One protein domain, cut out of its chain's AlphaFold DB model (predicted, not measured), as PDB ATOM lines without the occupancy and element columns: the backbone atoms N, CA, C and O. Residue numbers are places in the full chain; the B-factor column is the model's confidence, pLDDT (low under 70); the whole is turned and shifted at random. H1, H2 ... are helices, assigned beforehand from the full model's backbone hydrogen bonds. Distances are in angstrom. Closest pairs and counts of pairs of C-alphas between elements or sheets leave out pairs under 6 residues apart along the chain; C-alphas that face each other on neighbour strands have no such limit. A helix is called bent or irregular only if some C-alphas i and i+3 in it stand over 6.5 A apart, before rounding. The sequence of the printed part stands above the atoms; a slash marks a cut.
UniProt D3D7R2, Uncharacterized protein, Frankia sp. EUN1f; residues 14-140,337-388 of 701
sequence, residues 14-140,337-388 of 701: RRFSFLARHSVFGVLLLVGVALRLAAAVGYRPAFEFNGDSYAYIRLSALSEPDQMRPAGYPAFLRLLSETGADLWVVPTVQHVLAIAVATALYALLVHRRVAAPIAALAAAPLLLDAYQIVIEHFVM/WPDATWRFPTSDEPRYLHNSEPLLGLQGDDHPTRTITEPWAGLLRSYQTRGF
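What this domain is: This is residues 14 to 140 and 337 to 388 of the 701 residues of an uncharacterized protein of Frankia sp. EUN1f (UniProt D3D7R2). Three helices, H1b, H4 and H5, lie side by side in an up-and-down bundle that makes the long axis, and at one end of it a head of short helices and loops is built on. In that head H6 packs across H1b and H4, H8 packs on H1b and H6, and H2 and H3 form a pair near the start of H4; at the other end H1a turns off from H1b, and its residues 14 to 19 stick out. The printed part has 179 residues with eight named helices, H1 to H8 in chain order, and no named strand; the class is all helix. It is compact, with a radius of gyration of the C-alphas of 18.0 A and spans of 55 by 37 by 31 A.

How they stand to each other: The longest helix by residues, H1, residues 14 to 42, was assigned as one helix by its hydrogen bonds but is bent: C-alphas 21 and 24 are 7.7 A apart. Its arms, H1a, residues 14 to 21, and H1b, residues 24 to 42, stand at a steep tilt of 69 degrees, only just short of perpendicular. H1b forms a bundle with H4, residues 89 to 111, and H5, residues 116 to 128, up and down, each running against the one before it. H1b touches H5 at a shallow tilt of 9 degrees, the same way, with the closest C-alphas, those of Gly 32 and Leu 127, 4.6 A apart. H4 and H5 form a helical hairpin at a shallow tilt of 18 degrees, closest at the C-alphas of Ala 102 and Ala 123, 5.5 A. H4 touches H1b with residues 91 to 99 alone, at a shallow tilt of 9 degrees, opposite ways; the C-alphas of Arg 36 and His 95 come closest, at 6.4 A. H6, residues 130 to 137, touches H4 at a steep tilt of 51 degrees, with the C-alphas of Pro 91 and His 137 closest at 4.6 A, and residues 90 to 98 alone of H4 take part. H6 also touches H1b, which takes part with residues 35 to 40 alone, at a steep tilt of 55 degrees; the closest C-alphas are those of Arg 36 and Ile 133, 6.5 A apart. H8, residues 376 to 384, touches residues 35 to 42 alone of H1b, closest at the C-alphas of Gly 42 and Ala 377, 4.6 A, and touches H6, closest at those of Ala 130 and Gln 384, 5.2 A. H7, residues 339 to 342, only just touches H6, with 3 pairs of C-alphas within 8 A, the closest those of Tyr 131 and Trp 342 at 6.3 A. H2, residues 52 to 59, touches H3, residues 72 to 81, at a steep tilt of 66 degrees, closest at the C-alphas of Tyr 56 and Pro 74, 5.1 A. H3 only just touches H4, with 3 pairs of C-alphas within 8 A, the closest those of Leu 80 and Val 90 at 7.5 A. Among the pairs that are apart are H2 and H4, and H1a and H4. Each O i to N i+4 pair is within hydrogen-bond range in H1a, H1b, H2, H3, H4, H6 and H8, and 7 of 9 are in H5; H7 is too short for such a pair.

Where its parts are: H1a begins at C-alpha 14, (-24.332, 47.964, 11.525), and H1b runs 26.7 A from C-alpha 24 to C-alpha 42. H4 runs 32.4 A, from (-29.310, 11.794, -1.038) at C-alpha 89, and H5 runs 17.5 A. H5 is irregular, but only just: C-alphas 122 and 125 are 6.9 A apart. H3 runs 14.5 A, and H8 runs 12.4 A to C-alpha 384 at (-49.315, 19.004, 8.998).

The domain as a whole: The two C-alphas farthest apart are those of Arg 14 and Gln 67, at 56.6 A. Residues 141 to 336 are cut out, and C-alphas 140 and 337 are 16.6 A apart across the cut. Of the links that are printed whole, H2 to H3 and H7 to H8 are long; in the second, residues 371 to 372 form a short antiparallel pairing with residues 43 to 44. The mean pLDDT of the printed part is 93.4, and residues 14 to 16 are under 70.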
ATOM      1  N   ARG A  14     -23.858  48.326  12.878       62.28
ATOM      2  CA  ARG A  14     -24.332  47.964  11.525       62.28
ATOM      3  C   ARG A  14     -24.773  46.501  11.475       62.28
ATOM      4  O   ARG A  14     -25.853  46.221  10.950       62.28
ATOM      5  N   ARG A  15     -23.993  45.586  12.064       62.59
ATOM      6  CA  ARG A  15     -24.330  44.151  12.133       62.59
ATOM      7  C   ARG A  15     -25.619  43.915  12.927       62.59
ATOM      8  O   ARG A  15     -26.488  43.185  12.461       62.59
ATOM      9  N   PHE A  16     -25.789  44.603  14.056       66.88
ATOM     10  CA  PHE A  16     -27.004  44.528  14.872       66.88
ATOM     11  C   PHE A  16     -28.241  45.049  14.117       66.88
ATOM     12  O   PHE A  16     -29.280  44.395  14.115       66.88
ATOM     13  N   SER A  17     -28.118  46.163  13.382       78.38
ATOM     14  CA  SER A  17     -29.212  46.701  12.550       78.38
ATOM     15  C   SER A  17     -29.623  45.762  11.406       78.38
ATOM     16  O   SER A  17     -30.806  45.663  11.073       78.38
ATOM     17  N   PHE A  18     -28.663  45.029  10.830       80.94
ATOM     18  CA  PHE A  18     -28.920  44.012   9.811       80.94
ATOM     19  C   PHE A  18     -29.639  42.799  10.417       80.94
ATOM     20  O   PHE A  18     -30.691  42.403   9.919       80.94
ATOM     21  N   LEU A  19     -29.127  42.254  11.525       81.81
ATOM     22  CA  LEU A  19     -29.745  41.123  12.223       81.81
ATOM     23  C   LEU A  19     -31.174  41.450  12.676       81.81
ATOM     24  O   LEU A  19     -32.086  40.680  12.396       81.81
ATOM     25  N   ALA A  20     -31.404  42.626  13.269       84.75
ATOM     26  CA  ALA A  20     -32.742  43.076  13.649       84.75
ATOM     27  C   ALA A  20     -33.694  43.141  12.439       84.75
ATOM     28  O   ALA A  20     -34.813  42.629  12.502       84.75
ATOM     29  N   ARG A  21     -33.235  43.694  11.305       90.12
ATOM     30  CA  ARG A  21     -34.017  43.810  10.062       90.12
ATOM     31  C   ARG A  21     -34.382  42.459   9.434       90.12
ATOM     32  O   ARG A  21     -35.453  42.348   8.840       90.12
ATOM     33  N   HIS A  22     -33.494  41.472   9.521       94.94
ATOM     34  CA  HIS A  22     -33.645  40.165   8.869       94.94
ATOM     35  C   HIS A  22     -34.085  39.041   9.829       94.94
ATOM     36  O   HIS A  22     -34.355  37.929   9.379       94.94
ATOM     37  N   SER A  23     -34.236  39.347  11.122       95.00
ATOM     38  CA  SER A  23     -34.630  38.438  12.212       95.00
ATOM     39  C   SER A  23     -35.823  37.536  11.882       95.00
ATOM     40  O   SER A  23     -35.712  36.320  11.999       95.00
ATOM     41  N   VAL A  24     -36.930  38.111  11.397       97.25
ATOM     42  CA  VAL A  24     -38.149  37.366  11.024       97.25
ATOM     43  C   VAL A  24     -37.847  36.283   9.988       97.25
ATOM     44  O   VAL A  24     -38.297  35.152  10.137       97.25
ATOM     45  N   PHE A  25     -37.046  36.593   8.964       98.31
ATOM     46  CA  PHE A  25     -36.644  35.595   7.972       98.31
ATOM     47  C   PHE A  25     -35.699  34.550   8.569       98.31
ATOM     48  O   PHE A  25     -35.873  33.370   8.300       98.31
ATOM     49  N   GLY A  26     -34.754  34.956   9.425       98.00
ATOM     50  CA  GLY A  26     -33.854  34.030  10.119       98.00
ATOM     51  C   GLY A  26     -34.590  33.001  10.987       98.00
ATOM     52  O   GLY A  26     -34.243  31.825  10.954       98.00
ATOM     53  N   VAL A  27     -35.642  33.415  11.702       98.19
ATOM     54  CA  VAL A  27     -36.491  32.506  12.495       98.19
ATOM     55  C   VAL A  27     -37.266  31.544  11.591       98.19
ATOM     56  O   VAL A  27     -37.233  30.338  11.821       98.19
ATOM     57  N   LEU A  28     -37.922  32.048  10.539       98.56
ATOM     58  CA  LEU A  28     -38.664  31.208   9.587       98.56
ATOM     59  C   LEU A  28     -37.748  30.200   8.873       98.56
ATOM     60  O   LEU A  28     -38.126  29.046   8.695       98.56
ATOM     61  N   LEU A  29     -36.536  30.627   8.503       98.69
ATOM     62  CA  LEU A  29     -35.510  29.788   7.892       98.69
ATOM     63  C   LEU A  29     -35.054  28.682   8.850       98.69
ATOM     64  O   LEU A  29     -35.007  27.523   8.451       98.69
ATOM     65  N   LEU A  30     -34.775  29.016  10.115       98.62
ATOM     66  CA  LEU A  30     -34.370  28.042  11.131       98.62
ATOM     67  C   LEU A  30     -35.455  26.982  11.374       98.62
ATOM     68  O   LEU A  30     -35.147  25.793  11.421       98.62
ATOM     69  N   VAL A  31     -36.725  27.394  11.470       98.56
ATOM     70  CA  VAL A  31     -37.859  26.464  11.605       98.56
ATOM     71  C   VAL A  31     -38.007  25.599  10.348       98.56
ATOM     72  O   VAL A  31     -38.138  24.384  10.461       98.56
ATOM     73  N   GLY A  32     -37.912  26.186   9.150       98.62
ATOM     74  CA  GLY A  32     -37.985  25.445   7.886       98.62
ATOM     75  C   GLY A  32     -36.849  24.432   7.691       98.62
ATOM     76  O   GLY A  32     -37.075  23.368   7.116       98.62
ATOM     77  N   VAL A  33     -35.647  24.722   8.202       98.81
ATOM     78  CA  VAL A  33     -34.525  23.767   8.269       98.81
ATOM     79  C   VAL A  33     -34.826  22.656   9.278       98.81
ATOM     80  O   VAL A  33     -34.677  21.484   8.944       98.81
ATOM     81  N   ALA A  34     -35.296  22.994  10.483       98.69
ATOM     82  CA  ALA A  34     -35.617  22.011  11.517       98.69
ATOM     83  C   ALA A  34     -36.707  21.017  11.073       98.69
ATOM     84  O   ALA A  34     -36.575  19.821  11.324       98.69
ATOM     85  N   LEU A  35     -37.738  21.481  10.356       98.69
ATOM     86  CA  LEU A  35     -38.786  20.619   9.794       98.69
ATOM     87  C   LEU A  35     -38.241  19.639   8.738       98.69
ATOM     88  O   LEU A  35     -38.632  18.476   8.724       98.69
ATOM     89  N   ARG A  36     -37.301  20.076   7.890       98.62
ATOM     90  CA  ARG A  36     -36.656  19.223   6.871       98.62
ATOM     91  C   ARG A  36     -35.686  18.212   7.482       98.62
ATOM     92  O   ARG A  36     -35.648  17.064   7.052       98.62
ATOM     93  N   LEU A  37     -34.958  18.601   8.530       98.38
ATOM     94  CA  LEU A  37     -34.146  17.671   9.323       98.38
ATOM     95  C   LEU A  37     -35.023  16.628  10.027       98.38
ATOM     96  O   LEU A  37     -34.701  15.443   9.996       98.38
ATOM     97  N   ALA A  38     -36.158  17.039  10.601       98.31
ATOM     98  CA  ALA A  38     -37.130  16.110  11.169       98.31
ATOM     99  C   ALA A  38     -37.696  15.154  10.106       98.31
ATOM    100  O   ALA A  38     -37.927  13.991  10.426       98.31
ATOM    101  N   ALA A  39     -37.874  15.596   8.853       98.25
ATOM    102  CA  ALA A  39     -38.320  14.732   7.759       98.25
ATOM    103  C   ALA A  39     -37.251  13.686   7.405       98.25
ATOM    104  O   ALA A  39     -37.537  12.499   7.471       98.25
ATOM    105  N   ALA A  40     -36.004  14.101   7.161       97.50
ATOM    106  CA  ALA A  40     -34.890  13.202   6.824       97.50
ATOM    107  C   ALA A  40     -34.459  12.234   7.955       97.50
ATOM    108  O   ALA A  40     -33.768  11.238   7.717       97.50
ATOM    109  N   VAL A  41     -34.829  12.523   9.207       97.19
ATOM    110  CA  VAL A  41     -34.642  11.608  10.349       97.19
ATOM    111  C   VAL A  41     -35.879  10.737  10.574       97.19
ATOM    112  O   VAL A  41     -35.742   9.540  10.815       97.19
ATOM    113  N   GLY A  42     -37.075  11.326  10.506       96.69
ATOM    114  CA  GLY A  42     -38.350  10.651  10.744       96.69
ATOM    115  C   GLY A  42     -38.772   9.704   9.624       96.69
ATOM    116  O   GLY A  42     -39.504   8.756   9.889       96.69
ATOM    117  N   TYR A  43     -38.292   9.927   8.403       95.88
ATOM    118  CA  TYR A  43     -38.626   9.156   7.214       95.88
ATOM    119  C   TYR A  43     -37.361   8.880   6.400       95.88
ATOM    120  O   TYR A  43     -36.542   9.772   6.173       95.88
ATOM    121  N   ARG A  44     -37.170   7.613   6.016       94.31
ATOM    122  CA  ARG A  44     -36.035   7.154   5.204       94.31
ATOM    123  C   ARG A  44     -36.435   5.981   4.304       94.31
ATOM    124  O   ARG A  44     -37.300   5.201   4.708       94.31
ATOM    125  N   PRO A  45     -35.744   5.793   3.165       93.56
ATOM    126  CA  PRO A  45     -34.728   6.696   2.598       93.56
ATOM    127  C   PRO A  45     -35.327   7.932   1.906       93.56
ATOM    128  O   PRO A  45     -34.717   8.996   1.948       93.56
ATOM    129  N   ALA A  46     -36.505   7.785   1.302       95.19
ATOM    130  CA  ALA A  46     -37.284   8.808   0.606       95.19
ATOM    131  C   ALA A  46     -38.763   8.372   0.585       95.19
ATOM    132  O   ALA A  46     -39.064   7.238   0.963       95.19
ATOM    133  N   PHE A  47     -39.665   9.236   0.115       94.50
ATOM    134  CA  PHE A  47     -41.031   8.846  -0.251       94.50
ATOM    135  C   PHE A  47     -41.149   8.490  -1.734       94.50
ATOM    136  O   PHE A  47     -40.460   9.033  -2.604       94.50
ATOM    137  N   GLU A  48     -42.097   7.608  -2.006       91.94
ATOM    138  CA  GLU A  48     -42.455   7.095  -3.312       91.94
ATOM    139  C   GLU A  48     -43.853   7.525  -3.748       91.94
ATOM    140  O   GLU A  48     -44.791   7.548  -2.955       91.94
ATOM    141  N   PHE A  49     -43.999   7.778  -5.046       91.62
ATOM    142  CA  PHE A  49     -45.277   7.697  -5.737       91.62
ATOM    143  C   PHE A  49     -45.240   6.494  -6.691       91.62
ATOM    144  O   PHE A  49     -44.463   6.479  -7.656       91.62
ATOM    145  N   ASN A  50     -46.036   5.466  -6.393       79.00
ATOM    146  CA  ASN A  50     -46.148   4.224  -7.156       79.00
ATOM    147  C   ASN A  50     -46.753   4.524  -8.538       79.00
ATOM    148  O   ASN A  50     -47.952   4.768  -8.672       79.00
ATOM    149  N   GLY A  51     -45.870   4.591  -9.536       82.50
ATOM    150  CA  GLY A  51     -46.064   5.331 -10.779       82.50
ATOM    151  C   GLY A  51     -44.809   6.153 -11.093       82.50
ATOM    152  O   GLY A  51     -43.791   5.603 -11.517       82.50
ATOM    153  N   ASP A  52     -44.869   7.470 -10.875       89.44
ATOM    154  CA  ASP A  52     -43.814   8.408 -11.290       89.44
ATOM    155  C   ASP A  52     -42.438   8.134 -10.660       89.44
ATOM    156  O   ASP A  52     -41.448   8.154 -11.387       89.44
ATOM    157  N   SER A  53     -42.332   7.844  -9.356       93.75
ATOM    158  CA  SER A  53     -41.018   7.685  -8.702       93.75
ATOM    159  C   SER A  53     -40.238   6.478  -9.231       93.75
ATOM    160  O   SER A  53     -39.046   6.585  -9.523       93.75
ATOM    161  N   TYR A  54     -40.920   5.345  -9.418       91.38
ATOM    162  CA  TYR A  54     -40.332   4.131  -9.992       91.38
ATOM    163  C   TYR A  54     -39.931   4.336 -11.452       91.38
ATOM    164  O   TYR A  54     -38.848   3.912 -11.861       91.38
ATOM    165  N   ALA A  55     -40.788   5.011 -12.229       91.38
ATOM    166  CA  ALA A  55     -40.472   5.371 -13.601       91.38
ATOM    167  C   ALA A  55     -39.224   6.261 -13.641       91.38
ATOM    168  O   ALA A  55     -38.261   5.911 -14.310       91.38
ATOM    169  N   TYR A  56     -39.172   7.355 -12.880       94.44
ATOM    170  CA  TYR A  56     -38.046   8.289 -12.913       94.44
ATOM    171  C   TYR A  56     -36.691   7.653 -12.574       94.44
ATOM    172  O   TYR A  56     -35.704   7.989 -13.231       94.44
ATOM    173  N   ILE A  57     -36.636   6.716 -11.621       93.62
ATOM    174  CA  ILE A  57     -35.403   5.972 -11.310       93.62
ATOM    175  C   ILE A  57     -34.989   5.094 -12.498       93.62
ATOM    176  O   ILE A  57     -33.862   5.221 -12.973       93.62
ATOM    177  N   ARG A  58     -35.901   4.286 -13.060       91.25
ATOM    178  CA  ARG A  58     -35.615   3.459 -14.254       91.25
ATOM    179  C   ARG A  58     -35.201   4.304 -15.466       91.25
ATOM    180  O   ARG A  58     -34.266   3.954 -16.179       91.25
ATOM    181  N   LEU A  59     -35.862   5.443 -15.667       92.12
ATOM    182  CA  LEU A  59     -35.591   6.385 -16.753       92.12
ATOM    183  C   LEU A  59     -34.227   7.080 -16.626       92.12
ATOM    184  O   LEU A  59     -33.722   7.584 -17.626       92.12
ATOM    185  N   SER A  60     -33.603   7.100 -15.441       91.06
ATOM    186  CA  SER A  60     -32.265   7.686 -15.262       91.06
ATOM    187  C   SER A  60     -31.171   6.936 -16.042       91.06
ATOM    188  O   SER A  60     -30.164   7.535 -16.419       91.06
ATOM    189  N   ALA A  61     -31.397   5.653 -16.348       86.06
ATOM    190  CA  ALA A  61     -30.480   4.796 -17.096       86.06
ATOM    191  C   ALA A  61     -30.770   4.720 -18.612       86.06
ATOM    192  O   ALA A  61     -29.978   4.123 -19.343       86.06
ATOM    193  N   LEU A  62     -31.877   5.293 -19.111       75.31
ATOM    194  CA  LEU A  62     -32.264   5.131 -20.518       75.31
ATOM    195  C   LEU A  62     -31.371   5.897 -21.508       75.31
ATOM    196  O   LEU A  62     -30.869   6.992 -21.246       75.31
ATOM    197  N   SER A  63     -31.246   5.312 -22.701       82.31
ATOM    198  CA  SER A  63     -30.606   5.884 -23.893       82.31
ATOM    199  C   SER A  63     -31.584   6.561 -24.864       82.31
ATOM    200  O   SER A  63     -31.153   7.131 -25.867       82.31
ATOM    201  N   GLU A  64     -32.886   6.503 -24.588       87.25
ATOM    202  CA  GLU A  64     -33.968   7.028 -25.428       87.25
ATOM    203  C   GLU A  64     -35.045   7.732 -24.573       87.25
ATOM    204  O   GLU A  64     -35.123   7.478 -23.367       87.25
ATOM    205  N   PRO A  65     -35.842   8.653 -25.143       90.94
ATOM    206  CA  PRO A  65     -36.826   9.417 -24.385       90.94
ATOM    207  C   PRO A  65     -38.123   8.622 -24.184       90.94
ATOM    208  O   PRO A  65     -38.638   8.018 -25.122       90.94
ATOM    209  N   ASP A  66     -38.688   8.674 -22.977       90.38
ATOM    210  CA  ASP A  66     -39.959   8.016 -22.647       90.38
ATOM    211  C   ASP A  66     -41.172   8.696 -23.302       90.38
ATOM    212  O   ASP A  66     -41.185   9.910 -23.526       90.38
ATOM    213  N   GLN A  67     -42.221   7.914 -23.570       86.50
ATOM    214  CA  GLN A  67     -43.448   8.401 -24.203       86.50
ATOM    215  C   GLN A  67     -44.347   9.206 -23.252       86.50
ATOM    216  O   GLN A  67     -45.093  10.067 -23.718       86.50
ATOM    217  N   MET A  68     -44.293   8.978 -21.935       85.25
ATOM    218  CA  MET A  68     -45.169   9.659 -20.967       85.25
ATOM    219  C   MET A  68     -44.458  10.757 -20.169       85.25
ATOM    220  O   MET A  68     -45.099  11.719 -19.745       85.25
ATOM    221  N   ARG A  69     -43.147  10.627 -19.934       89.31
ATOM    222  CA  ARG A  69     -42.385  11.451 -18.986       89.31
ATOM    223  C   ARG A  69     -41.159  12.082 -19.654       89.31
ATOM    224  O   ARG A  69     -40.247  11.362 -20.051       89.31
ATOM    225  N   PRO A  70     -41.065  13.422 -19.728       92.19
ATOM    226  CA  PRO A  70     -39.891  14.058 -20.305       92.19
ATOM    227  C   PRO A  70     -38.651  13.877 -19.405       92.19
ATOM    228  O   PRO A  70     -38.738  13.876 -18.174       92.19
ATOM    229  N   ALA A  71     -37.478  13.714 -20.021       93.56
ATOM    230  CA  ALA A  71     -36.279  13.206 -19.340       93.56
ATOM    231  C   ALA A  71     -35.567  14.188 -18.378       93.56
ATOM    232  O   ALA A  71     -34.514  13.851 -17.839       93.56
ATOM    233  N   GLY A  72     -36.093  15.392 -18.130       95.00
ATOM    234  CA  GLY A  72     -35.403  16.422 -17.344       95.00
ATOM    235  C   GLY A  72     -35.176  16.058 -15.872       95.00
ATOM    236  O   GLY A  72     -34.113  16.356 -15.332       95.00
ATOM    237  N   TYR A  73     -36.137  15.391 -15.223       96.56
ATOM    238  CA  TYR A  73     -35.948  14.877 -13.858       96.56
ATOM    239  C   TYR A  73     -35.145  13.558 -13.814       96.56
ATOM    240  O   TYR A  73     -34.207  13.489 -13.019       96.56
ATOM    241  N   PRO A  74     -35.379  12.567 -14.702       95.75
ATOM    242  CA  PRO A  74     -34.475  11.425 -14.871       95.75
ATOM    243  C   PRO A  74     -32.998  11.800 -15.062       95.75
ATOM    244  O   PRO A  74     -32.133  11.198 -14.436       95.75
ATOM    245  N   ALA A  75     -32.692  12.839 -15.848       95.19
ATOM    246  CA  ALA A  75     -31.324  13.328 -16.038       95.19
ATOM    247  C   ALA A  75     -30.713  13.937 -14.759       95.19
ATOM    248  O   ALA A  75     -29.508  13.828 -14.534       95.19
ATOM    249  N   PHE A  76     -31.529  14.548 -13.894       96.12
ATOM    250  CA  PHE A  76     -31.092  15.001 -12.570       96.12
ATOM    251  C   PHE A  76     -30.825  13.823 -11.623       96.12
ATOM    252  O   PHE A  76     -29.806  13.829 -10.935       96.12
ATOM    253  N   LEU A  77     -31.683  12.795 -11.623       96.38
ATOM    254  CA  LEU A  77     -31.428  11.567 -10.862       96.38
ATOM    255  C   LEU A  77     -30.162  10.856 -11.344       96.38
ATOM    256  O   LEU A  77     -29.365  10.428 -10.516       96.38
ATOM    257  N   ARG A  78     -29.931  10.814 -12.660       95.00
ATOM    258  CA  ARG A  78     -28.716  10.257 -13.266       95.00
ATOM    259  C   ARG A  78     -27.445  10.941 -12.758       95.00
ATOM    260  O   ARG A  78     -26.496  10.266 -12.380       95.00
ATOM    261  N   LEU A  79     -27.436  12.274 -12.684       94.69
ATOM    262  CA  LEU A  79     -26.302  13.028 -12.135       94.69
ATOM    263  C   LEU A  79     -25.994  12.649 -10.675       94.69
ATOM    264  O   LEU A  79     -24.839  12.705 -10.261       94.69
ATOM    265  N   LEU A  80     -27.009  12.272  -9.888       95.06
ATOM    266  CA  LEU A  80     -26.815  11.779  -8.525       95.06
ATOM    267  C   LEU A  80     -26.376  10.304  -8.513       95.06
ATOM    268  O   LEU A  80     -25.441   9.967  -7.785       95.06
ATOM    269  N   SER A  81     -26.980   9.439  -9.335       93.25
ATOM    270  CA  SER A  81     -26.647   8.006  -9.391       93.25
ATOM    271  C   SER A  81     -25.212   7.751  -9.869       93.25
ATOM    272  O   SER A  81     -24.525   6.908  -9.294       93.25
ATOM    273  N   GLU A  82     -24.707   8.548 -10.819       93.31
ATOM    274  CA  GLU A  82     -23.320   8.494 -11.314       93.31
ATOM    275  C   GLU A  82     -22.269   8.798 -10.223       93.31
ATOM    276  O   GLU A  82     -21.103   8.436 -10.378       93.31
ATOM    277  N   THR A  83     -22.657   9.399  -9.088       93.62
ATOM    278  CA  THR A  83     -21.758   9.586  -7.928       93.62
ATOM    279  C   THR A  83     -21.662   8.363  -7.006       93.62
ATOM    280  O   THR A  83     -20.869   8.377  -6.067       93.62
ATOM    281  N   GLY A  84     -22.463   7.317  -7.245       89.06
ATOM    282  CA  GLY A  84     -22.594   6.172  -6.337       89.06
ATOM    283  C   GLY A  84     -23.377   6.487  -5.056       89.06
ATOM    284  O   GLY A  84     -23.232   5.778  -4.066       89.06
ATOM    285  N   ALA A  85     -24.171   7.561  -5.051       91.31
ATOM    286  CA  ALA A  85     -24.968   7.979  -3.902       91.31
ATOM    287  C   ALA A  85     -26.165   7.050  -3.634       91.31
ATOM    288  O   ALA A  85     -26.811   6.572  -4.565       91.31
ATOM    289  N   ASP A  86     -26.516   6.871  -2.361       92.69
ATOM    290  CA  ASP A  86     -27.746   6.185  -1.963       92.69
ATOM    291  C   ASP A  86     -29.002   7.030  -2.254       92.69
ATOM    292  O   ASP A  86     -28.966   8.263  -2.327       92.69
ATOM    293  N   LEU A  87     -30.165   6.374  -2.257       93.94
ATOM    294  CA  LEU A  87     -31.473   7.004  -2.462       93.94
ATOM    295  C   LEU A  87     -31.786   8.177  -1.506       93.94
ATOM    296  O   LEU A  87     -32.426   9.139  -1.925       93.94
ATOM    297  N   TRP A  88     -31.311   8.151  -0.253       94.12
ATOM    298  CA  TRP A  88     -31.569   9.219   0.736       94.12
ATOM    299  C   TRP A  88     -30.918  10.567   0.375       94.12
ATOM    300  O   TRP A  88     -31.316  11.622   0.886       94.12
ATOM    301  N   VAL A  89     -29.941  10.567  -0.538       96.25
ATOM    302  CA  VAL A  89     -29.310  11.794  -1.038       96.25
ATOM    303  C   VAL A  89     -30.291  12.609  -1.886       96.25
ATOM    304  O   VAL A  89     -30.267  13.836  -1.809       96.25
ATOM    305  N   VAL A  90     -31.215  11.965  -2.613       97.19
ATOM    306  CA  VAL A  90     -32.217  12.642  -3.459       97.19
ATOM    307  C   VAL A  90     -33.090  13.623  -2.654       97.19
ATOM    308  O   VAL A  90     -33.016  14.826  -2.935       97.19
ATOM    309  N   PRO A  91     -33.855  13.204  -1.621       97.56
ATOM    310  CA  PRO A  91     -34.652  14.136  -0.826       97.56
ATOM    311  C   PRO A  91     -33.782  15.129  -0.046       97.56
ATOM    312  O   PRO A  91     -34.167  16.283   0.128       97.56
ATOM    313  N   THR A  92     -32.567  14.745   0.360       97.94
ATOM    314  CA  THR A  92     -31.630  15.657   1.039       97.94
ATOM    315  C   THR A  92     -31.221  16.829   0.139       97.94
ATOM    316  O   THR A  92     -31.290  17.988   0.558       97.94
ATOM    317  N   VAL A  93     -30.851  16.558  -1.118       98.31
ATOM    318  CA  VAL A  93     -30.537  17.594  -2.116       98.31
ATOM    319  C   VAL A  93     -31.777  18.441  -2.416       98.31
ATOM    320  O   VAL A  93     -31.676  19.667  -2.464       98.31
ATOM    321  N   GLN A  94     -32.954  17.825  -2.543       98.38
ATOM    322  CA  GLN A  94     -34.219  18.533  -2.771       98.38
ATOM    323  C   GLN A  94     -34.572  19.493  -1.617       98.38
ATOM    324  O   GLN A  94     -34.855  20.665  -1.870       98.38
ATOM    325  N   HIS A  95     -34.448  19.065  -0.357       98.56
ATOM    326  CA  HIS A  95     -34.638  19.926   0.816       98.56
ATOM    327  C   HIS A  95     -33.687  21.138   0.817       98.56
ATOM    328  O   HIS A  95     -34.118  22.269   1.059       98.56
ATOM    329  N   VAL A  96     -32.398  20.935   0.510       98.69
ATOM    330  CA  VAL A  96     -31.405  22.024   0.415       98.69
ATOM    331  C   VAL A  96     -31.746  22.991  -0.723       98.69
ATOM    332  O   VAL A  96     -31.702  24.210  -0.537       98.69
ATOM    333  N   LEU A  97     -32.138  22.465  -1.885       98.69
ATOM    334  CA  LEU A  97     -32.560  23.260  -3.036       98.69
ATOM    335  C   LEU A  97     -33.807  24.103  -2.727       98.69
ATOM    336  O   LEU A  97     -33.834  25.288  -3.062       98.69
ATOM    337  N   ALA A  98     -34.804  23.556  -2.033       98.50
ATOM    338  CA  ALA A  98     -36.001  24.299  -1.642       98.50
ATOM    339  C   ALA A  98     -35.702  25.434  -0.642       98.50
ATOM    340  O   ALA A  98     -36.211  26.551  -0.790       98.50
ATOM    341  N   ILE A  99     -34.804  25.202   0.325       98.75
ATOM    342  CA  ILE A  99     -34.296  26.251   1.226       98.75
ATOM    343  C   ILE A  99     -33.580  27.358   0.432       98.75
ATOM    344  O   ILE A  99     -33.788  28.553   0.688       98.75
ATOM    345  N   ALA A 100     -32.757  26.987  -0.554       98.75
ATOM    346  CA  ALA A 100     -32.072  27.940  -1.425       98.75
ATOM    347  C   ALA A 100     -33.066  28.763  -2.264       98.75
ATOM    348  O   ALA A 100     -32.922  29.983  -2.355       98.75
ATOM    349  N   VAL A 101     -34.117  28.132  -2.795       98.56
ATOM    350  CA  VAL A 101     -35.215  28.782  -3.533       98.56
ATOM    351  C   VAL A 101     -35.960  29.795  -2.659       98.56
ATOM    352  O   VAL A 101     -36.114  30.951  -3.062       98.56
ATOM    353  N   ALA A 102     -36.348  29.422  -1.435       98.62
ATOM    354  CA  ALA A 102     -36.991  30.341  -0.491       98.62
ATOM    355  C   ALA A 102     -36.092  31.542  -0.140       98.62
ATOM    356  O   ALA A 102     -36.553  32.685  -0.063       98.62
ATOM    357  N   THR A 103     -34.788  31.299   0.014       98.69
ATOM    358  CA  THR A 103     -33.785  32.333   0.307       98.69
ATOM    359  C   THR A 103     -33.553  33.269  -0.881       98.69
ATOM    360  O   THR A 103     -33.491  34.488  -0.705       98.69
ATOM    361  N   ALA A 104     -33.492  32.738  -2.105       98.69
ATOM    362  CA  ALA A 104     -33.381  33.527  -3.329       98.69
ATOM    363  C   ALA A 104     -34.623  34.406  -3.552       98.69
ATOM    364  O   ALA A 104     -34.500  35.580  -3.912       98.69
ATOM    365  N   LEU A 105     -35.814  33.874  -3.263       98.44
ATOM    366  CA  LEU A 105     -37.081  34.597  -3.344       98.44
ATOM    367  C   LEU A 105     -37.159  35.741  -2.321       98.44
ATOM    368  O   LEU A 105     -37.514  36.872  -2.667       98.44
ATOM    369  N   TYR A 106     -36.742  35.478  -1.081       98.75
ATOM    370  CA  TYR A 106     -36.595  36.497  -0.044       98.75
ATOM    371  C   TYR A 106     -35.628  37.615  -0.466       98.75
ATOM    372  O   TYR A 106     -35.969  38.803  -0.412       98.75
ATOM    373  N   ALA A 107     -34.434  37.237  -0.933       98.50
ATOM    374  CA  ALA A 107     -33.408  38.168  -1.390       98.50
ATOM    375  C   ALA A 107     -33.898  39.022  -2.570       98.50
ATOM    376  O   ALA A 107     -33.696  40.240  -2.565       98.50
ATOM    377  N   LEU A 108     -34.612  38.421  -3.530       98.56
ATOM    378  CA  LEU A 108     -35.258  39.126  -4.636       98.56
ATOM    379  C   LEU A 108     -36.250  40.171  -4.114       98.56
ATOM    380  O   LEU A 108     -36.141  41.339  -4.479       98.56
ATOM    381  N   LEU A 109     -37.186  39.809  -3.234       98.50
ATOM    382  CA  LEU A 109     -38.189  40.751  -2.717       98.50
ATOM    383  C   LEU A 109     -37.548  41.925  -1.951       98.50
ATOM    384  O   LEU A 109     -37.909  43.087  -2.178       98.50
ATOM    385  N   VAL A 110     -36.535  41.658  -1.120       98.12
ATOM    386  CA  VAL A 110     -35.751  42.707  -0.441       98.12
ATOM    387  C   VAL A 110     -35.007  43.592  -1.452       98.12
ATOM    388  O   VAL A 110     -35.040  44.823  -1.329       98.12
ATOM    389  N   HIS A 111     -34.397  43.011  -2.492       97.19
ATOM    390  CA  HIS A 111     -33.745  43.749  -3.582       97.19
ATOM    391  C   HIS A 111     -34.743  44.641  -4.346       97.19
ATOM    392  O   HIS A 111     -34.460  45.807  -4.639       97.19
ATOM    393  N   ARG A 112     -35.972  44.153  -4.571       96.00
ATOM    394  CA  ARG A 112     -37.100  44.907  -5.151       96.00
ATOM    395  C   ARG A 112     -37.708  45.951  -4.196       96.00
ATOM    396  O   ARG A 112     -38.691  46.600  -4.553       96.00
ATOM    397  N   ARG A 113     -37.069  46.206  -3.044       96.06
ATOM    398  CA  ARG A 113     -37.431  47.218  -2.032       96.06
ATOM    399  C   ARG A 113     -38.771  46.951  -1.333       96.06
ATOM    400  O   ARG A 113     -39.416  47.902  -0.882       96.06
ATOM    401  N   VAL A 114     -39.171  45.684  -1.219       97.00
ATOM    402  CA  VAL A 114     -40.202  45.243  -0.266       97.00
ATOM    403  C   VAL A 114     -39.623  45.313   1.156       97.00
ATOM    404  O   VAL A 114     -38.414  45.161   1.356       97.00
ATOM    405  N   ALA A 115     -40.465  45.582   2.157       96.38
ATOM    406  CA  ALA A 115     -40.037  45.562   3.553       96.38
ATOM    407  C   ALA A 115     -39.608  44.143   3.967       96.38
ATOM    408  O   ALA A 115     -40.290  43.171   3.654       96.38
ATOM    409  N   ALA A 116     -38.500  44.027   4.703       97.00
ATOM    410  CA  ALA A 116     -37.927  42.742   5.108       97.00
ATOM    411  C   ALA A 116     -38.916  41.766   5.793       97.00
ATOM    412  O   ALA A 116     -38.901  40.602   5.404       97.00
ATOM    413  N   PRO A 117     -39.811  42.170   6.723       97.00
ATOM    414  CA  PRO A 117     -40.802  41.241   7.279       97.00
ATOM    415  C   PRO A 117     -41.860  40.796   6.254       97.00
ATOM    416  O   PRO A 117     -42.259  39.640   6.263       97.00
ATOM    417  N   ILE A 118     -42.270  41.662   5.320       98.00
ATOM    418  CA  ILE A 118     -43.241  41.311   4.264       98.00
ATOM    419  C   ILE A 118     -42.611  40.329   3.266       98.00
ATOM    420  O   ILE A 118     -43.243  39.354   2.870       98.00
ATOM    421  N   ALA A 119     -41.344  40.544   2.903       98.38
ATOM    422  CA  ALA A 119     -40.575  39.594   2.105       98.38
ATOM    423  C   ALA A 119     -40.419  38.239   2.821       98.38
ATOM    424  O   ALA A 119     -40.473  37.200   2.171       98.38
ATOM    425  N   ALA A 120     -40.259  38.243   4.151       98.44
ATOM    426  CA  ALA A 120     -40.147  37.027   4.954       98.44
ATOM    427  C   ALA A 120     -41.469  36.245   4.973       98.44
ATOM    428  O   ALA A 120     -41.470  35.051   4.695       98.44
ATOM    429  N   LEU A 121     -42.596  36.929   5.198       98.00
ATOM    430  CA  LEU A 121     -43.937  36.336   5.130       98.00
ATOM    431  C   LEU A 121     -44.259  35.762   3.742       98.00
ATOM    432  O   LEU A 121     -44.907  34.729   3.654       98.00
ATOM    433  N   ALA A 122     -43.777  36.384   2.665       98.25
ATOM    434  CA  ALA A 122     -43.958  35.869   1.307       98.25
ATOM    435  C   ALA A 122     -43.070  34.657   0.967       98.25
ATOM    436  O   ALA A 122     -43.407  33.903   0.061       98.25
ATOM    437  N   ALA A 123     -41.960  34.456   1.683       98.38
ATOM    438  CA  ALA A 123     -41.132  33.250   1.587       98.38
ATOM    439  C   ALA A 123     -41.557  32.151   2.585       98.38
ATOM    440  O   ALA A 123     -41.163  30.996   2.429       98.38
ATOM    441  N   ALA A 124     -42.365  32.488   3.598       98.31
ATOM    442  CA  ALA A 124     -42.796  31.561   4.643       98.31
ATOM    443  C   ALA A 124     -43.533  30.310   4.117       98.31
ATOM    444  O   ALA A 124     -43.224  29.236   4.628       98.31
ATOM    445  N   PRO A 125     -44.420  30.378   3.098       98.00
ATOM    446  CA  PRO A 125     -45.074  29.190   2.544       98.00
ATOM    447  C   PRO A 125     -44.089  28.126   2.048       98.00
ATOM    448  O   PRO A 125     -44.230  26.962   2.395       98.00
ATOM    449  N   LEU A 126     -43.029  28.515   1.329       97.25
ATOM    450  CA  LEU A 126     -41.984  27.572   0.910       97.25
ATOM    451  C   LEU A 126     -41.230  26.950   2.093       97.25
ATOM    452  O   LEU A 126     -40.840  25.788   2.044       97.25
ATOM    453  N   LEU A 127     -40.975  27.725   3.147       98.44
ATOM    454  CA  LEU A 127     -40.210  27.250   4.300       98.44
ATOM    455  C   LEU A 127     -41.032  26.341   5.217       98.44
ATOM    456  O   LEU A 127     -40.456  25.428   5.806       98.44
ATOM    457  N   LEU A 128     -42.333  26.603   5.351       98.50
ATOM    458  CA  LEU A 128     -43.168  26.054   6.418       98.50
ATOM    459  C   LEU A 128     -44.315  25.155   5.947       98.50
ATOM    460  O   LEU A 128     -44.841  24.419   6.770       98.50
ATOM    461  N   ASP A 129     -44.744  25.193   4.683       98.12
ATOM    462  CA  ASP A 129     -45.872  24.358   4.259       98.12
ATOM    463  C   ASP A 129     -45.504  22.868   4.329       98.12
ATOM    464  O   ASP A 129     -44.596  22.392   3.650       98.12
ATOM    465  N   ALA A 130     -46.223  22.116   5.156       97.75
ATOM    466  CA  ALA A 130     -45.996  20.695   5.356       97.75
ATOM    467  C   ALA A 130     -46.106  19.889   4.054       97.75
ATOM    468  O   ALA A 130     -45.352  18.942   3.880       97.75
ATOM    469  N   TYR A 131     -46.973  20.279   3.114       97.12
ATOM    470  CA  TYR A 131     -47.108  19.589   1.825       97.12
ATOM    471  C   TYR A 131     -45.930  19.900   0.891       97.12
ATOM    472  O   TYR A 131     -45.523  19.047   0.109       97.12
ATOM    473  N   GLN A 132     -45.331  21.088   1.019       97.81
ATOM    474  CA  GLN A 132     -44.071  21.428   0.353       97.81
ATOM    475  C   GLN A 132     -42.904  20.611   0.936       97.81
ATOM    476  O   GLN A 132     -42.093  20.083   0.184       97.81
ATOM    477  N   ILE A 133     -42.849  20.423   2.260       98.31
ATOM    478  CA  ILE A 133     -41.825  19.575   2.897       98.31
ATOM    479  C   ILE A 133     -42.019  18.096   2.525       98.31
ATOM    480  O   ILE A 133     -41.032  17.410   2.268       98.31
ATOM    481  N   VAL A 134     -43.265  17.610   2.441       97.44
ATOM    482  CA  VAL A 134     -43.568  16.255   1.950       97.44
ATOM    483  C   VAL A 134     -43.091  16.088   0.506       97.44
ATOM    484  O   VAL A 134     -42.330  15.160   0.252       97.44
ATOM    485  N   ILE A 135     -43.446  16.985  -0.428       97.00
ATOM    486  CA  ILE A 135     -43.067  16.827  -1.847       97.00
ATOM    487  C   ILE A 135     -41.549  16.843  -2.069       97.00
ATOM    488  O   ILE A 135     -41.048  16.166  -2.959       97.00
ATOM    489  N   GLU A 136     -40.801  17.587  -1.253       98.06
ATOM    490  CA  GLU A 136     -39.334  17.577  -1.292       98.06
ATOM    491  C   GLU A 136     -38.732  16.243  -0.849       98.06
ATOM    492  O   GLU A 136     -37.594  15.945  -1.212       98.06
ATOM    493  N   HIS A 137     -39.480  15.457  -0.074       97.50
ATOM    494  CA  HIS A 137     -39.072  14.135   0.376       97.50
ATOM    495  C   HIS A 137     -39.485  13.013  -0.600       97.50
ATOM    496  O   HIS A 137     -38.939  11.915  -0.529       97.50
ATOM    497  N   PHE A 138     -40.399  13.287  -1.542       96.62
ATOM    498  CA  PHE A 138     -40.727  12.386  -2.654       96.62
ATOM    499  C   PHE A 138     -39.635  12.397  -3.734       96.62
ATOM    500  O   PHE A 138     -39.091  13.448  -4.081       96.62
ATOM    501  N   VAL A 139     -39.373  11.242  -4.350       96.88
ATOM    502  CA  VAL A 139     -38.581  11.155  -5.593       96.88
ATOM    503  C   VAL A 139     -39.458  11.600  -6.768       96.88
ATOM    504  O   VAL A 139     -40.068  10.777  -7.456       96.88
ATOM    505  N   MET A 140     -39.608  12.917  -6.938       95.25
ATOM    506  CA  MET A 140     -40.520  13.510  -7.916       95.25
ATOM    507  C   MET A 140     -40.083  14.917  -8.389       95.25
ATOM    508  O   MET A 140     -39.306  15.624  -7.742       95.25
ATOM    509  N   TRP A 337     -58.137  13.478  -6.808       87.88
ATOM    510  CA  TRP A 337     -57.049  12.652  -6.277       87.88
ATOM    511  C   TRP A 337     -56.969  12.766  -4.736       87.88
ATOM    512  O   TRP A 337     -56.980  13.891  -4.215       87.88
ATOM    513  N   PRO A 338     -56.846  11.657  -3.972       89.50
ATOM    514  CA  PRO A 338     -56.831  11.705  -2.509       89.50
ATOM    515  C   PRO A 338     -55.682  12.556  -1.951       89.50
ATOM    516  O   PRO A 338     -54.504  12.248  -2.156       89.50
ATOM    517  N   ASP A 339     -55.998  13.584  -1.153       90.88
ATOM    518  CA  ASP A 339     -54.978  14.460  -0.551       90.88
ATOM    519  C   ASP A 339     -54.079  13.723   0.458       90.88
ATOM    520  O   ASP A 339     -52.957  14.158   0.715       90.88
ATOM    521  N   ALA A 340     -54.555  12.588   0.986       91.75
ATOM    522  CA  ALA A 340     -53.815  11.677   1.855       91.75
ATOM    523  C   ALA A 340     -52.503  11.171   1.229       91.75
ATOM    524  O   ALA A 340     -51.523  11.008   1.950       91.75
ATOM    525  N   THR A 341     -52.445  11.046  -0.103       92.19
ATOM    526  CA  THR A 341     -51.218  10.772  -0.877       92.19
ATOM    527  C   THR A 341     -50.071  11.711  -0.490       92.19
ATOM    528  O   THR A 341     -48.923  11.294  -0.351       92.19
ATOM    529  N   TRP A 342     -50.396  12.992  -0.280       94.00
ATOM    530  CA  TRP A 342     -49.448  14.082  -0.030       94.00
ATOM    531  C   TRP A 342     -49.304  14.422   1.459       94.00
ATOM    532  O   TRP A 342     -48.816  15.500   1.825       94.00
ATOM    533  N   ARG A 343     -49.745  13.518   2.339       94.81
ATOM    534  CA  ARG A 343     -49.542  13.618   3.785       94.81
ATOM    535  C   ARG A 343     -48.303  12.837   4.212       94.81
ATOM    536  O   ARG A 343     -47.866  11.921   3.527       94.81
ATOM    537  N   PHE A 344     -47.733  13.207   5.357       96.00
ATOM    538  CA  PHE A 344     -46.700  12.421   6.021       96.00
ATOM    539  C   PHE A 344     -47.282  11.043   6.379       96.00
ATOM    540  O   PHE A 344     -48.187  10.981   7.219       96.00
ATOM    541  N   PRO A 345     -46.803   9.955   5.756       93.88
ATOM    542  CA  PRO A 345     -47.496   8.683   5.797       93.88
ATOM    543  C   PRO A 345     -47.251   7.938   7.112       93.88
ATOM    544  O   PRO A 345     -46.345   8.250   7.898       93.88
ATOM    545  N   THR A 346     -48.076   6.929   7.340       92.38
ATOM    546  CA  THR A 346     -47.976   5.946   8.416       92.38
ATOM    547  C   THR A 346     -47.334   4.640   7.921       92.38
ATOM    548  O   THR A 346     -46.863   4.531   6.779       92.38
ATOM    549  N   SER A 347     -47.228   3.654   8.813       86.00
ATOM    550  CA  SER A 347     -46.801   2.289   8.489       86.00
ATOM    551  C   SER A 347     -47.805   1.563   7.593       86.00
ATOM    552  O   SER A 347     -47.387   0.793   6.737       86.00
ATOM    553  N   ASP A 348     -49.095   1.853   7.764       87.12
ATOM    554  CA  ASP A 348     -50.215   1.046   7.276       87.12
ATOM    555  C   ASP A 348     -51.079   1.838   6.273       87.12
ATOM    556  O   ASP A 348     -52.309   1.822   6.333       87.12
ATOM    557  N   GLU A 349     -50.430   2.585   5.371       89.75
ATOM    558  CA  GLU A 349     -51.127   3.339   4.321       89.75
ATOM    559  C   GLU A 349     -51.784   2.397   3.292       89.75
ATOM    560  O   GLU A 349     -51.138   1.456   2.818       89.75
ATOM    561  N   PRO A 350     -53.047   2.639   2.896       90.56
ATOM    562  CA  PRO A 350     -53.704   1.868   1.847       90.56
ATOM    563  C   PRO A 350     -53.008   1.980   0.485       90.56
ATOM    564  O   PRO A 350     -52.662   3.071   0.035       90.56
ATOM    565  N   ARG A 351     -52.915   0.856  -0.238       85.94
ATOM    566  CA  ARG A 351     -52.253   0.767  -1.556       85.94
ATOM    567  C   ARG A 351     -52.758   1.764  -2.602       85.94
ATOM    568  O   ARG A 351     -51.953   2.270  -3.378       85.94
ATOM    569  N   TYR A 352     -54.052   2.088  -2.591       84.81
ATOM    570  CA  TYR A 352     -54.658   3.057  -3.516       84.81
ATOM    571  C   TYR A 352     -54.186   4.510  -3.294       84.81
ATOM    572  O   TYR A 352     -54.535   5.391  -4.072       84.81
ATOM    573  N   LEU A 353     -53.401   4.794  -2.245       89.12
ATOM    574  CA  LEU A 353     -52.706   6.077  -2.071       89.12
ATOM    575  C   LEU A 353     -51.339   6.117  -2.768       89.12
ATOM    576  O   LEU A 353     -50.696   7.163  -2.778       89.12
ATOM    577  N   HIS A 354     -50.882   5.005  -3.353       86.88
ATOM    578  CA  HIS A 354     -49.637   4.915  -4.119       86.88
ATOM    579  C   HIS A 354     -48.366   5.351  -3.346       86.88
ATOM    580  O   HIS A 354     -47.370   5.697  -3.975       86.88
ATOM    581  N   ASN A 355     -48.360   5.317  -2.007       90.00
ATOM    582  CA  ASN A 355     -47.271   5.819  -1.143       90.00
ATOM    583  C   ASN A 355     -46.906   4.864   0.027       90.00
ATOM    584  O   ASN A 355     -46.543   5.299   1.131       90.00
ATOM    585  N   SER A 356     -47.059   3.556  -0.219       85.31
ATOM    586  CA  SER A 356     -46.901   2.473   0.764       85.31
ATOM    587  C   SER A 356     -45.958   1.327   0.342       85.31
ATOM    588  O   SER A 356     -45.883   0.330   1.057       85.31
ATOM    589  N   GLU A 357     -45.281   1.408  -0.807       81.88
ATOM    590  CA  GLU A 357     -44.568   0.280  -1.444       81.88
ATOM    591  C   GLU A 357     -43.049   0.543  -1.566       81.88
ATOM    592  O   GLU A 357     -42.665   1.624  -2.011       81.88
ATOM    593  N   PRO A 358     -42.147  -0.412  -1.243       83.44
ATOM    594  CA  PRO A 358     -40.697  -0.167  -1.210       83.44
ATOM    595  C   PRO A 358     -40.076   0.262  -2.554       83.44
ATOM    596  O   PRO A 358     -39.880  -0.555  -3.460       83.44
ATOM    597  N   LEU A 359     -39.699   1.541  -2.652       88.56
ATOM    598  CA  LEU A 359     -39.070   2.127  -3.840       88.56
ATOM    599  C   LEU A 359     -37.772   1.406  -4.236       88.56
ATOM    600  O   LEU A 359     -37.069   0.859  -3.390       88.56
ATOM    601  N   LEU A 360     -37.441   1.455  -5.528       90.88
ATOM    602  CA  LEU A 360     -36.116   1.093  -6.039       90.88
ATOM    603  C   LEU A 360     -35.042   2.004  -5.426       90.88
ATOM    604  O   LEU A 360     -35.262   3.209  -5.299       90.88
ATOM    605  N   GLY A 361     -33.866   1.467  -5.107       91.50
ATOM    606  CA  GLY A 361     -32.693   2.281  -4.794       91.50
ATOM    607  C   GLY A 361     -32.228   3.093  -6.006       91.50
ATOM    608  O   GLY A 361     -32.665   2.870  -7.136       91.50
ATOM    609  N   LEU A 362     -31.341   4.069  -5.789       91.56
ATOM    610  CA  LEU A 362     -30.968   5.037  -6.832       91.56
ATOM    611  C   LEU A 362     -30.205   4.395  -8.008       91.56
ATOM    612  O   LEU A 362     -30.221   4.921  -9.118       91.56
ATOM    613  N   GLN A 363     -29.574   3.248  -7.763       89.38
ATOM    614  CA  GLN A 363     -28.894   2.406  -8.746       89.38
ATOM    615  C   GLN A 363     -29.876   1.525  -9.541       89.38
ATOM    616  O   GLN A 363     -29.556   1.111 -10.649       89.38
ATOM    617  N   GLY A 364     -31.077   1.269  -9.006       83.00
ATOM    618  CA  GLY A 364     -32.118   0.442  -9.627       83.00
ATOM    619  C   GLY A 364     -32.027  -1.064  -9.350       83.00
ATOM    620  O   GLY A 364     -32.945  -1.786  -9.740       83.00
ATOM    621  N   ASP A 365     -30.974  -1.526  -8.668       79.94
ATOM    622  CA  ASP A 365     -30.693  -2.951  -8.420       79.94
ATOM    623  C   ASP A 365     -31.241  -3.479  -7.076       79.94
ATOM    624  O   ASP A 365     -31.315  -4.690  -6.863       79.94
ATOM    625  N   ASP A 366     -31.621  -2.587  -6.156       86.31
ATOM    626  CA  ASP A 366     -32.060  -2.906  -4.796       86.31
ATOM    627  C   ASP A 366     -33.389  -2.225  -4.416       86.31
ATOM    628  O   ASP A 366     -33.898  -1.349  -5.113       86.31
ATOM    629  N   HIS A 367     -33.959  -2.643  -3.282       87.75
ATOM    630  CA  HIS A 367     -35.158  -2.054  -2.679       87.75
ATOM    631  C   HIS A 367     -34.863  -1.693  -1.211       87.75
ATOM    632  O   HIS A 367     -35.047  -2.533  -0.322       87.75
ATOM    633  N   PRO A 368     -34.359  -0.479  -0.923       90.06
ATOM    634  CA  PRO A 368     -34.006  -0.078   0.433       90.06
ATOM    635  C   PRO A 368     -35.231  -0.051   1.356       90.06
ATOM    636  O   PRO A 368     -36.292   0.476   1.022       90.06
ATOM    637  N   THR A 369     -35.081  -0.605   2.561       88.19
ATOM    638  CA  THR A 369     -36.184  -0.721   3.524       88.19
ATOM    639  C   THR A 369     -36.685   0.652   3.981       88.19
ATOM    640  O   THR A 369     -35.933   1.447   4.547       88.19
ATOM    641  N   ARG A 370     -37.984   0.905   3.791       89.69
ATOM    642  CA  ARG A 370     -38.693   2.086   4.304       89.69
ATOM    643  C   ARG A 370     -38.742   2.045   5.833       89.69
ATOM    644  O   ARG A 370     -39.245   1.084   6.411       89.69
ATOM    645  N   THR A 371     -38.266   3.097   6.499       92.38
ATOM    646  CA  THR A 371     -38.306   3.210   7.969       92.38
ATOM    647  C   THR A 371     -38.965   4.511   8.409       92.38
ATOM    648  O   THR A 371     -38.569   5.588   7.957       92.38
ATOM    649  N   ILE A 372     -39.912   4.407   9.343       94.94
ATOM    650  CA  ILE A 372     -40.557   5.543  10.009       94.94
ATOM    651  C   ILE A 372     -40.040   5.610  11.449       94.94
ATOM    652  O   ILE A 372     -40.178   4.650  12.204       94.94
ATOM    653  N   THR A 373     -39.444   6.740  11.829       96.62
ATOM    654  CA  THR A 373     -38.800   6.939  13.134       96.62
ATOM    655  C   THR A 373     -39.578   7.941  13.981       96.62
ATOM    656  O   THR A 373     -39.629   9.142  13.699       96.62
ATOM    657  N   GLU A 374     -40.157   7.450  15.073       95.56
ATOM    658  CA  GLU A 374     -40.782   8.283  16.102       95.56
ATOM    659  C   GLU A 374     -39.731   8.872  17.069       95.56
ATOM    660  O   GLU A 374     -38.668   8.276  17.257       95.56
ATOM    661  N   PRO A 375     -39.971  10.048  17.687       96.25
ATOM    662  CA  PRO A 375     -41.192  10.865  17.632       96.25
ATOM    663  C   PRO A 375     -41.259  11.831  16.434       96.25
ATOM    664  O   PRO A 375     -42.223  12.586  16.304       96.25
ATOM    665  N   TRP A 376     -40.228  11.880  15.584       97.50
ATOM    666  CA  TRP A 376     -40.103  12.885  14.521       97.50
ATOM    667  C   TRP A 376     -41.224  12.787  13.484       97.50
ATOM    668  O   TRP A 376     -41.812  13.803  13.113       97.50
ATOM    669  N   ALA A 377     -41.565  11.565  13.079       97.06
ATOM    670  CA  ALA A 377     -42.660  11.309  12.159       97.06
ATOM    671  C   ALA A 377     -44.021  11.763  12.735       97.06
ATOM    672  O   ALA A 377     -44.761  12.495  12.077       97.06
ATOM    673  N   GLY A 378     -44.333  11.429  13.991       97.12
ATOM    674  CA  GLY A 378     -45.548  11.864  14.682       97.12
ATOM    675  C   GLY A 378     -45.628  13.378  14.893       97.12
ATOM    676  O   GLY A 378     -46.701  13.963  14.725       97.12
ATOM    677  N   LEU A 379     -44.501  14.036  15.183       97.50
ATOM    678  CA  LEU A 379     -44.414  15.500  15.251       97.50
ATOM    679  C   LEU A 379     -44.752  16.152  13.902       97.50
ATOM    680  O   LEU A 379     -45.497  17.130  13.875       97.50
ATOM    681  N   LEU A 380     -44.268  15.596  12.787       98.38
ATOM    682  CA  LEU A 380     -44.562  16.091  11.438       98.38
ATOM    683  C   LEU A 380     -46.018  15.854  11.020       98.38
ATOM    684  O   LEU A 380     -46.657  16.779  10.515       98.38
ATOM    685  N   ARG A 381     -46.582  14.672  11.305       97.44
ATOM    686  CA  ARG A 381     -48.017  14.395  11.095       97.44
ATOM    687  C   ARG A 381     -48.891  15.356  11.908       97.44
ATOM    688  O   ARG A 381     -49.837  15.933  11.376       97.44
ATOM    689  N   SER A 382     -48.536  15.603  13.172       97.50
ATOM    690  CA  SER A 382     -49.217  16.586  14.027       97.50
ATOM    691  C   SER A 382     -49.093  18.012  13.478       97.50
ATOM    692  O   SER A 382     -50.093  18.730  13.384       97.50
ATOM    693  N   TYR A 383     -47.896  18.410  13.035       98.12
ATOM    694  CA  TYR A 383     -47.647  19.708  12.411       98.12
ATOM    695  C   TYR A 383     -48.504  19.913  11.155       98.12
ATOM    696  O   TYR A 383     -49.177  20.939  11.041       98.12
ATOM    697  N   GLN A 384     -48.571  18.922  10.260       96.62
ATOM    698  CA  GLN A 384     -49.315  19.004   8.998       96.62
ATOM    699  C   GLN A 384     -50.823  19.251   9.171       96.62
ATOM    700  O   GLN A 384     -51.451  19.782   8.259       96.62
ATOM    701  N   THR A 385     -51.404  18.978  10.347       94.31
ATOM    702  CA  THR A 385     -52.811  19.323  10.639       94.31
ATOM    703  C   THR A 385     -53.112  20.826  10.561       94.31
ATOM    704  O   THR A 385     -54.269  21.208  10.391       94.31
ATOM    705  N   ARG A 386     -52.096  21.693  10.706       94.12
ATOM    706  CA  ARG A 386     -52.242  23.166  10.708       94.12
ATOM    707  C   ARG A 386     -51.130  23.913   9.967       94.12
ATOM    708  O   ARG A 386     -51.349  25.035   9.522       94.12
ATOM    709  N   GLY A 387     -49.943  23.324   9.853       95.38
ATOM    710  CA  GLY A 387     -48.750  23.893   9.231       95.38
ATOM    711  C   GLY A 387     -48.772  23.832   7.707       95.38
ATOM    712  O   GLY A 387     -47.828  23.341   7.106       95.38
ATOM    713  N   PHE A 388     -49.852  24.279   7.071       95.19
ATOM    714  CA  PHE A 388     -49.953  24.384   5.614       95.19
ATOM    715  C   PHE A 388     -50.614  25.704   5.218       95.19
ATOM    716  O   PHE A 388     -51.317  26.334   6.007       95.19
TER     717      PHE A 388